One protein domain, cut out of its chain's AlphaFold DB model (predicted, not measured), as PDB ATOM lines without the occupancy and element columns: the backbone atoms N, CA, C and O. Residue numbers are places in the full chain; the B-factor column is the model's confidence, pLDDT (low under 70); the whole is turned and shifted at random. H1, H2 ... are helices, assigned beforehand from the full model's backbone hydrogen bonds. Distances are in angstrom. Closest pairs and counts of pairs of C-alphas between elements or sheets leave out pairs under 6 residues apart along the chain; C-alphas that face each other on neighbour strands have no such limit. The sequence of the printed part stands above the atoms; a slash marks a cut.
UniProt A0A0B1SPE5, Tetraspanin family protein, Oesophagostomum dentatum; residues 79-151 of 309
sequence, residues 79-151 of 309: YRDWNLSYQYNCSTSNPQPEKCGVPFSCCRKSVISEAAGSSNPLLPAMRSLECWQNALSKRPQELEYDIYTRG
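AT A GLANCE: This is residues 79 to 151 of the 309 residues of the protein "Tetraspanin family protein" of Oesophagostomum dentatum (UniProt A0A0B1SPE5). There is little regular structure: a helical hairpin of H2 and H3, its turn at residues 117 to 122 sticking out, makes one end, and loops with short H1 the other. Helices H1 to H4, in order, hold 28 of the 73 printed residues: all helix, no named strand. The whole is compact, radius of gyration of the C-alphas 12.7 A, spanning 40 by 25 by 17 A.

IN THESE COORDINATES: H1, residues 79 to 84, begins at C-alpha 79 (221.903, 177.620, 97.701). H2 is residues 109 to 116; H3, residues 123 to 132, is 14.8 A long. H4, residues 140 to 143, ends at C-alpha 143 (216.568, 178.796, 106.111).

HOW THE PARTS SIT: H2 and H3 touch at a shallow tilt of 27 degrees, opposite ways; the closest C-alphas, of Ala 115 and Pro 124, are 4.6 A apart. H1 and H4 touch no helix. Within hydrogen-bond range are 3 of 4 O i to N i+4 pairs in H2, 5 of 6 in H3 and 0 of 2 in H1, which has 3 of 3 O i to N i+3 pairs.

THE WHOLE: The printed part has no cut; the link H1 to H2 is long. Residues 112 to 117 have pLDDT under 70.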
ATOM      1  N   TYR A  79     221.086 178.309  96.696       91.06
ATOM      2  CA  TYR A  79     221.903 177.620  97.701       91.06
ATOM      3  C   TYR A  79     222.075 176.113  97.425       91.06
ATOM      4  O   TYR A  79     223.061 175.521  97.853       91.06
ATOM      5  N   ARG A  80     221.152 175.485  96.680       92.62
ATOM      6  CA  ARG A  80     221.218 174.055  96.340       92.62
ATOM      7  C   ARG A  80     222.321 173.701  95.350       92.62
ATOM      8  O   ARG A  80     222.693 172.532  95.276       92.62
ATOM      9  N   ASP A  81     222.879 174.683  94.650       93.31
ATOM     10  CA  ASP A  81     223.974 174.467  93.701       93.31
ATOM     11  C   ASP A  81     225.208 173.855  94.367       93.31
ATOM     12  O   ASP A  81     225.953 173.110  93.733       93.31
ATOM     13  N   TRP A  82     225.398 174.108  95.665       92.69
ATOM     14  CA  TRP A  82     226.497 173.526  96.428       92.69
ATOM     15  C   TRP A  82     226.442 171.997  96.463       92.69
ATOM     16  O   TRP A  82     227.495 171.370  96.480       92.69
ATOM     17  N   ASN A  83     225.265 171.376  96.333       94.25
ATOM     18  CA  ASN A  83     225.139 169.917  96.268       94.25
ATOM     19  C   ASN A  83     225.853 169.294  95.048       94.25
ATOM     20  O   ASN A  83     226.160 168.102  95.046       94.25
ATOM     21  N   LEU A  84     226.128 170.087  94.006       93.19
ATOM     22  CA  LEU A  84     226.902 169.650  92.840       93.19
ATOM     23  C   LEU A  84     228.408 169.579  93.129       93.19
ATOM     24  O   LEU A  84     229.141 168.900  92.414       93.19
ATOM     25  N   SER A  85     228.880 170.267  94.169       92.94
ATOM     26  CA  SER A  85     230.275 170.230  94.590       92.94
ATOM     27  C   SER A  85     230.536 169.002  95.454       92.94
ATOM     28  O   SER A  85     229.807 168.740  96.408       92.94
ATOM     29  N   TYR A  86     231.613 168.272  95.159       93.00
ATOM     30  CA  TYR A  86     232.025 167.069  95.892       93.00
ATOM     31  C   TYR A  86     232.093 167.281  97.416       93.00
ATOM     32  O   TYR A  86     231.693 166.409  98.181       93.00
ATOM     33  N   GLN A  87     232.535 168.457  97.861       93.25
ATOM     34  CA  GLN A  87     232.687 168.788  99.280       93.25
ATOM     35  C   GLN A  87     231.354 168.872 100.035       93.25
ATOM     36  O   GLN A  87     231.249 168.384 101.156       93.25
ATOM     37  N   TYR A  88     230.325 169.432  99.397       94.75
ATOM     38  CA  TYR A  88     229.018 169.684 100.013       94.75
ATOM     39  C   TYR A  88     227.950 168.677  99.577       94.75
ATOM     40  O   TYR A  88     226.821 168.710 100.066       94.75
ATOM     41  N   ASN A  89     228.294 167.766  98.666       95.06
ATOM     42  CA  ASN A  89     227.375 166.776  98.134       95.06
ATOM     43  C   ASN A  89     226.738 165.945  99.256       95.06
ATOM     44  O   ASN A  89     227.427 165.403 100.120       95.06
ATOM     45  N   CYS A  90     225.415 165.823  99.219       94.88
ATOM     46  CA  CYS A  90     224.626 165.162 100.252       94.88
ATOM     47  C   CYS A  90     224.669 163.627 100.245       94.88
ATOM     48  O   CYS A  90     223.997 163.005 101.070       94.88
ATOM     49  N   SER A  91     225.400 162.997  99.320       94.44
ATOM     50  CA  SER A  91     225.478 161.539  99.247       94.44
ATOM     51  C   SER A  91     225.930 160.937 100.579       94.44
ATOM     52  O   SER A  91     226.862 161.420 101.224       94.44
ATOM     53  N   THR A  92     225.306 159.830 100.977       92.12
ATOM     54  CA  THR A  92     225.668 159.094 102.195       92.12
ATOM     55  C   THR A  92     227.089 158.533 102.133       92.12
ATOM     56  O   THR A  92     227.724 158.388 103.174       92.12
ATOM     57  N   SER A  93     227.605 158.284 100.924       94.19
ATOM     58  CA  SER A  93     228.983 157.854 100.671       94.19
ATOM     59  C   SER A  93     230.017 158.977 100.766       94.19
ATOM     60  O   SER A  93     231.210 158.689 100.703       94.19
ATOM     61  N   ASN A  94     229.596 160.240 100.895       93.81
ATOM     62  CA  ASN A  94     230.513 161.369 100.982       93.81
ATOM     63  C   ASN A  94     231.164 161.425 102.382       93.81
ATOM     64  O   ASN A  94     230.451 161.650 103.368       93.81
ATOM     65  N   PRO A  95     232.498 161.247 102.499       94.50
ATOM     66  CA  PRO A  95     233.191 161.300 103.784       94.50
ATOM     67  C   PRO A  95     233.448 162.735 104.268       94.50
ATOM     68  O   PRO A  95     233.972 162.919 105.364       94.50
ATOM     69  N   GLN A  96     233.130 163.752 103.459       93.31
ATOM     70  CA  GLN A  96     233.457 165.138 103.772       93.31
ATOM     71  C   GLN A  96     232.648 165.648 104.979       93.31
ATOM     72  O   GLN A  96     231.433 165.432 105.041       93.31
ATOM     73  N   PRO A  97     233.294 166.353 105.930       90.19
ATOM     74  CA  PRO A  97     232.619 166.884 107.118       90.19
ATOM     75  C   PRO A  97     231.569 167.946 106.759       90.19
ATOM     76  O   PRO A  97     230.573 168.105 107.463       90.19
ATOM     77  N   GLU A  98     231.764 168.624 105.627       91.12
ATOM     78  CA  GLU A  98     230.890 169.685 105.127       91.12
ATOM     79  C   GLU A  98     229.739 169.179 104.242       91.12
ATOM     80  O   GLU A  98     229.023 169.978 103.630       91.12
ATOM     81  N   LYS A  99     229.532 167.856 104.159       94.62
ATOM     82  CA  LYS A  99     228.438 167.276 103.373       94.62
ATOM     83  C   LYS A  99     227.089 167.863 103.787       94.62
ATOM     84  O   LYS A  99     226.831 168.114 104.964       94.62
ATOM     85  N   CYS A 100     226.214 168.066 102.810       94.88
ATOM     86  CA  CYS A 100     224.945 168.769 102.985       94.88
ATOM     87  C   CYS A 100     225.043 170.197 103.550       94.88
ATOM     88  O   CYS A 100     224.010 170.775 103.889       94.88
ATOM     89  N   GLY A 101     226.233 170.781 103.660       93.75
ATOM     90  CA  GLY A 101     226.415 172.156 104.096       93.75
ATOM     91  C   GLY A 101     226.409 173.163 102.949       93.75
ATOM     92  O   GLY A 101     226.241 172.820 101.779       93.75
ATOM     93  N   VAL A 102     226.629 174.425 103.299       93.50
ATOM     94  CA  VAL A 102     226.977 175.506 102.366       93.50
ATOM     95  C   VAL A 102     228.227 176.231 102.882       93.50
ATOM     96  O   VAL A 102     228.559 176.093 104.055       93.50
ATOM     97  N   PRO A 103     228.941 177.020 102.069       90.31
ATOM     98  CA  PRO A 103     230.050 177.823 102.576       90.31
ATOM     99  C   PRO A 103     229.580 178.892 103.572       90.31
ATOM    100  O   PRO A 103     228.499 179.464 103.419       90.31
ATOM    101  N   PHE A 104     230.446 179.265 104.520       85.38
ATOM    102  CA  PHE A 104     230.178 180.314 105.517       85.38
ATOM    103  C   PHE A 104     229.747 181.664 104.919       85.38
ATOM    104  O   PHE A 104     229.032 182.422 105.568       85.38
ATOM    105  N   SER A 105     230.144 181.981 103.682       84.19
ATOM    106  CA  SER A 105     229.733 183.215 102.998       84.19
ATOM    107  C   SER A 105     228.231 183.282 102.698       84.19
ATOM    108  O   SER A 105     227.722 184.368 102.446       84.19
ATOM    109  N   CYS A 106     227.522 182.149 102.722       89.25
ATOM    110  CA  CYS A 106     226.068 182.103 102.561       89.25
ATOM    111  C   CYS A 106     225.305 182.512 103.829       89.25
ATOM    112  O   CYS A 106     224.119 182.833 103.739       89.25
ATOM    113  N   CYS A 107     225.960 182.500 104.993       89.31
ATOM    114  CA  CYS A 107     225.346 182.869 106.261       89.31
ATOM    115  C   CYS A 107     225.100 184.370 106.355       89.31
ATOM    116  O   CYS A 107     225.961 185.194 106.026       89.31
ATOM    117  N   ARG A 108     223.917 184.739 106.850       88.00
ATOM    118  CA  ARG A 108     223.584 186.143 107.076       88.00
ATOM    119  C   ARG A 108     224.431 186.703 108.213       88.00
ATOM    120  O   ARG A 108     224.591 186.089 109.266       88.00
ATOM    121  N   LYS A 109     224.940 187.921 108.019       80.31
ATOM    122  CA  LYS A 109     225.746 188.610 109.040       80.31
ATOM    123  C   LYS A 109     224.946 188.859 110.321       80.31
ATOM    124  O   LYS A 109     225.538 188.800 111.388       80.31
ATOM    125  N   SER A 110     223.626 189.064 110.230       73.00
ATOM    126  CA  SER A 110     222.741 189.247 111.392       73.00
ATOM    127  C   SER A 110     222.836 188.091 112.387       73.00
ATOM    128  O   SER A 110     223.050 188.331 113.566       73.00
ATOM    129  N   VAL A 111     222.809 186.845 111.911       72.06
ATOM    130  CA  VAL A 111     222.871 185.632 112.749       72.06
ATOM    131  C   VAL A 111     224.181 185.559 113.542       72.06
ATOM    132  O   VAL A 111     224.206 185.141 114.700       72.06
ATOM    133  N   ILE A 112     225.277 185.998 112.921       68.94
ATOM    134  CA  ILE A 112     226.626 185.971 113.498       68.94
ATOM    135  C   ILE A 112     226.838 187.173 114.435       68.94
ATOM    136  O   ILE A 112     227.410 187.032 115.515       68.94
ATOM    137  N   SER A 113     226.361 188.359 114.047       67.38
ATOM    138  CA  SER A 113     226.500 189.604 114.811       67.38
ATOM    139  C   SER A 113     225.575 189.670 116.032       67.38
ATOM    140  O   SER A 113     226.007 190.156 117.074       67.38
ATOM    141  N   GLU A 114     224.353 189.134 115.958       64.00
ATOM    142  CA  GLU A 114     223.446 188.996 117.113       64.00
ATOM    143  C   GLU A 114     224.050 188.101 118.196       64.00
ATOM    144  O   GLU A 114     223.915 188.363 119.389       64.00
ATOM    145  N   ALA A 115     224.771 187.058 117.785       59.59
ATOM    146  CA  ALA A 115     225.453 186.172 118.710       59.59
ATOM    147  C   ALA A 115     226.704 186.820 119.334       59.59
ATOM    148  O   ALA A 115     227.031 186.520 120.481       59.59
ATOM    149  N   ALA A 116     227.381 187.727 118.616       59.50
ATOM    150  CA  ALA A 116     228.574 188.440 119.089       59.50
ATOM    151  C   ALA A 116     228.284 189.489 120.180       59.50
ATOM    152  O   ALA A 116     229.181 189.829 120.945       59.50
ATOM    153  N   GLY A 117     227.041 189.973 120.281       64.56
ATOM    154  CA  GLY A 117     226.585 190.831 121.383       64.56
ATOM    155  C   GLY A 117     226.229 190.074 122.670       64.56
ATOM    156  O   GLY A 117     225.816 190.696 123.648       64.56
ATOM    157  N   SER A 118     226.347 188.743 122.684       70.06
ATOM    158  CA  SER A 118     226.026 187.910 123.846       70.06
ATOM    159  C   SER A 118     227.184 187.846 124.845       70.06
ATOM    160  O   SER A 118     228.351 187.803 124.467       70.06
ATOM    161  N   SER A 119     226.859 187.739 126.136       71.38
ATOM    162  CA  SER A 119     227.826 187.512 127.222       71.38
ATOM    163  C   SER A 119     228.558 186.166 127.126       71.38
ATOM    164  O   SER A 119     229.540 185.952 127.834       71.38
ATOM    165  N   ASN A 120     228.087 185.249 126.273       75.62
ATOM    166  CA  ASN A 120     228.686 183.935 126.062       75.62
ATOM    167  C   ASN A 120     229.604 183.947 124.825       75.62
ATOM    168  O   ASN A 120     229.099 183.961 123.701       75.62
ATOM    169  N   PRO A 121     230.938 183.836 124.983       70.88
ATOM    170  CA  PRO A 121     231.886 183.919 123.866       70.88
ATOM    171  C   PRO A 121     231.808 182.738 122.881       70.88
ATOM    172  O   PRO A 121     232.338 182.823 121.777       70.88
ATOM    173  N   LEU A 122     231.138 181.639 123.250       77.31
ATOM    174  CA  LEU A 122     230.929 180.454 122.402       77.31
ATOM    175  C   LEU A 122     229.675 180.539 121.519       77.31
ATOM    176  O   LEU A 122     229.574 179.818 120.524       77.31
ATOM    177  N   LEU A 123     228.731 181.425 121.851       76.19
ATOM    178  CA  LEU A 123     227.465 181.557 121.129       76.19
ATOM    179  C   LEU A 123     227.647 181.917 119.637       76.19
ATOM    180  O   LEU A 123     226.953 181.320 118.811       76.19
ATOM    181  N   PRO A 124     228.583 182.811 119.244       72.00
ATOM    182  CA  PRO A 124     228.829 183.127 117.834       72.00
ATOM    183  C   PRO A 124     229.348 181.935 117.038       72.00
ATOM    184  O   PRO A 124     228.909 181.706 115.913       72.00
ATOM    185  N   ALA A 125     230.258 181.155 117.628       73.19
ATOM    186  CA  ALA A 125     230.824 179.976 116.987       73.19
ATOM    187  C   ALA A 125     229.742 178.910 116.756       73.19
ATOM    188  O   ALA A 125     229.615 178.408 115.640       73.19
ATOM    189  N   MET A 126     228.901 178.642 117.762       78.19
ATOM    190  CA  MET A 126     227.781 177.702 117.637       78.19
ATOM    191  C   MET A 126     226.755 178.151 116.594       78.19
ATOM    192  O   MET A 126     226.425 177.378 115.700       78.19
ATOM    193  N   ARG A 127     226.311 179.413 116.643       78.69
ATOM    194  CA  ARG A 127     225.358 179.974 115.667       78.69
ATOM    195  C   ARG A 127     225.915 179.962 114.248       78.69
ATOM    196  O   ARG A 127     225.186 179.667 113.306       78.69
ATOM    197  N   SER A 128     227.210 180.247 114.088       76.88
ATOM    198  CA  SER A 128     227.857 180.156 112.779       76.88
ATOM    199  C   SER A 128     227.854 178.718 112.260       76.88
ATOM    200  O   SER A 128     227.509 178.521 111.103       76.88
ATOM    201  N   LEU A 129     228.140 177.722 113.107       83.75
ATOM    202  CA  LEU A 129     228.125 176.305 112.738       83.75
ATOM    203  C   LEU A 129     226.719 175.813 112.358       83.75
ATOM    204  O   LEU A 129     226.555 175.135 111.347       83.75
ATOM    205  N   GLU A 130     225.699 176.188 113.131       84.62
ATOM    206  CA  GLU A 130     224.297 175.815 112.885       84.62
ATOM    207  C   GLU A 130     223.730 176.398 111.585       84.62
ATOM    208  O   GLU A 130     222.870 175.779 110.952       84.62
ATOM    209  N   CYS A 131     224.224 177.572 111.189       88.69
ATOM    210  CA  CYS A 131     223.783 178.261 109.986       88.69
ATOM    211  C   CYS A 131     224.150 177.499 108.701       88.69
ATOM    212  O   CYS A 131     223.328 177.389 107.787       88.69
ATOM    213  N   TRP A 132     225.372 176.967 108.609       89.12
ATOM    214  CA  TRP A 132     225.861 176.367 107.366       89.12
ATOM    215  C   TRP A 132     225.778 174.836 107.343       89.12
ATOM    216  O   TRP A 132     225.606 174.258 106.266       89.12
ATOM    217  N   GLN A 133     225.858 174.162 108.496       91.00
ATOM    218  CA  GLN A 133     225.822 172.701 108.573       91.00
ATOM    219  C   GLN A 133     224.436 172.157 108.194       91.00
ATOM    220  O   GLN A 133     223.408 172.624 108.687       91.00
ATOM    221  N   ASN A 134     224.396 171.114 107.355       92.50
ATOM    222  CA  ASN A 134     223.153 170.469 106.903       92.50
ATOM    223  C   ASN A 134     222.136 171.431 106.245       92.50
ATOM    224  O   ASN A 134     220.957 171.105 106.122       92.50
ATOM    225  N   ALA A 135     222.561 172.613 105.794       92.50
ATOM    226  CA  ALA A 135     221.679 173.587 105.158       92.50
ATOM    227  C   ALA A 135     220.941 173.011 103.929       92.50
ATOM    228  O   ALA A 135     219.773 173.316 103.686       92.50
ATOM    229  N   LEU A 136     221.578 172.115 103.169       93.12
ATOM    230  CA  LEU A 136     220.995 171.502 101.971       93.12
ATOM    231  C   LEU A 136     219.870 170.498 102.268       93.12
ATOM    232  O   LEU A 136     219.028 170.263 101.394       93.12
ATOM    233  N   SER A 137     219.833 169.909 103.468       91.56
ATOM    234  CA  SER A 137     218.797 168.939 103.855       91.56
ATOM    235  C   SER A 137     217.534 169.594 104.423       91.56
ATOM    236  O   SER A 137     216.482 168.957 104.469       91.56
ATOM    237  N   LYS A 138     217.610 170.872 104.799       91.12
ATOM    238  CA  LYS A 138     216.497 171.655 105.341       91.12
ATOM    239  C   LYS A 138     215.653 172.317 104.233       91.12
ATOM    240  O   LYS A 138     216.076 172.465 103.076       91.12
ATOM    241  N   ARG A 139     214.420 172.714 104.575       90.00
ATOM    242  CA  ARG A 139     213.504 173.400 103.645       90.00
ATOM    243  C   ARG A 139     213.852 174.890 103.515       90.00
ATOM    244  O   ARG A 139     214.302 175.486 104.486       90.00
ATOM    245  N   PRO A 140     213.607 175.527 102.355       88.06
ATOM    246  CA  PRO A 140     213.971 176.930 102.139       88.06
ATOM    247  C   PRO A 140     213.296 177.905 103.117       88.06
ATOM    248  O   PRO A 140     213.919 178.890 103.490       88.06
ATOM    249  N   GLN A 141     212.069 177.619 103.568       87.88
ATOM    250  CA  GLN A 141     211.337 178.464 104.523       87.88
ATOM    251  C   GLN A 141     212.006 178.506 105.902       87.88
ATOM    252  O   GLN A 141     211.979 179.529 106.573       87.88
ATOM    253  N   GLU A 142     212.621 177.397 106.315       87.81
ATOM    254  CA  GLU A 142     213.332 177.292 107.594       87.81
ATOM    255  C   GLU A 142     214.696 177.998 107.538       87.81
ATOM    256  O   GLU A 142     215.258 178.323 108.575       87.81
ATOM    257  N   LEU A 143     215.225 178.248 106.333       88.75
ATOM    258  CA  LEU A 143     216.568 178.796 106.111       88.75
ATOM    259  C   LEU A 143     216.594 180.284 105.802       88.75
ATOM    260  O   LEU A 143     217.670 180.875 105.748       88.75
ATOM    261  N   GLU A 144     215.436 180.894 105.570       86.94
ATOM    262  CA  GLU A 144     215.350 182.259 105.058       86.94
ATOM    263  C   GLU A 144     215.931 183.304 106.029       86.94
ATOM    264  O   GLU A 144     216.445 184.335 105.578       86.94
ATOM    265  N   TYR A 145     215.910 183.001 107.334       86.12
ATOM    266  CA  TYR A 145     216.514 183.807 108.402       86.12
ATOM    267  C   TYR A 145     218.005 183.511 108.631       86.12
ATOM    268  O   TYR A 145     218.746 184.406 109.036       86.12
ATOM    269  N   ASP A 146     218.465 182.296 108.324       87.12
ATOM    270  CA  ASP A 146     219.831 181.860 108.634       87.12
ATOM    271  C   ASP A 146     220.812 182.162 107.489       87.12
ATOM    272  O   ASP A 146     221.916 182.677 107.701       87.12
ATOM    273  N   ILE A 147     220.393 181.899 106.248       91.12
ATOM    274  CA  ILE A 147     221.220 182.055 105.049       91.12
ATOM    275  C   ILE A 147     220.527 182.890 103.973       91.12
ATOM    276  O   ILE A 147     219.316 183.125 103.978       91.12
ATOM    277  N   TYR A 148     221.306 183.302 102.983       90.56
ATOM    278  CA  TYR A 148     220.758 183.757 101.715       90.56
ATOM    279  C   TYR A 148     220.339 182.550 100.868       90.56
ATOM    280  O   TYR A 148     221.139 181.661 100.612       90.56
ATOM    281  N   THR A 149     219.086 182.491 100.420       90.94
ATOM    282  CA  THR A 149     218.558 181.343  99.649       90.94
ATOM    283  C   THR A 149     218.647 181.542  98.134       90.94
ATOM    284  O   THR A 149     218.742 180.572  97.376       90.94
ATOM    285  N   ARG A 150     218.653 182.803  97.683       90.19
ATOM    286  CA  ARG A 150     218.727 183.200  96.269       90.19
ATOM    287  C   ARG A 150     220.153 183.104  95.749       90.19
ATOM    288  O   ARG A 150     221.081 183.464  96.464       90.19
ATOM    289  N   GLY A 151     220.331 182.694  94.496       89.81
ATOM    290  CA  GLY A 151     221.668 182.637  93.910       89.81
ATOM    291  C   GLY A 151     222.165 183.962  93.334       89.81
ATOM    292  O   GLY A 151     221.418 184.918  93.107       89.81
TER     293      GLY A 151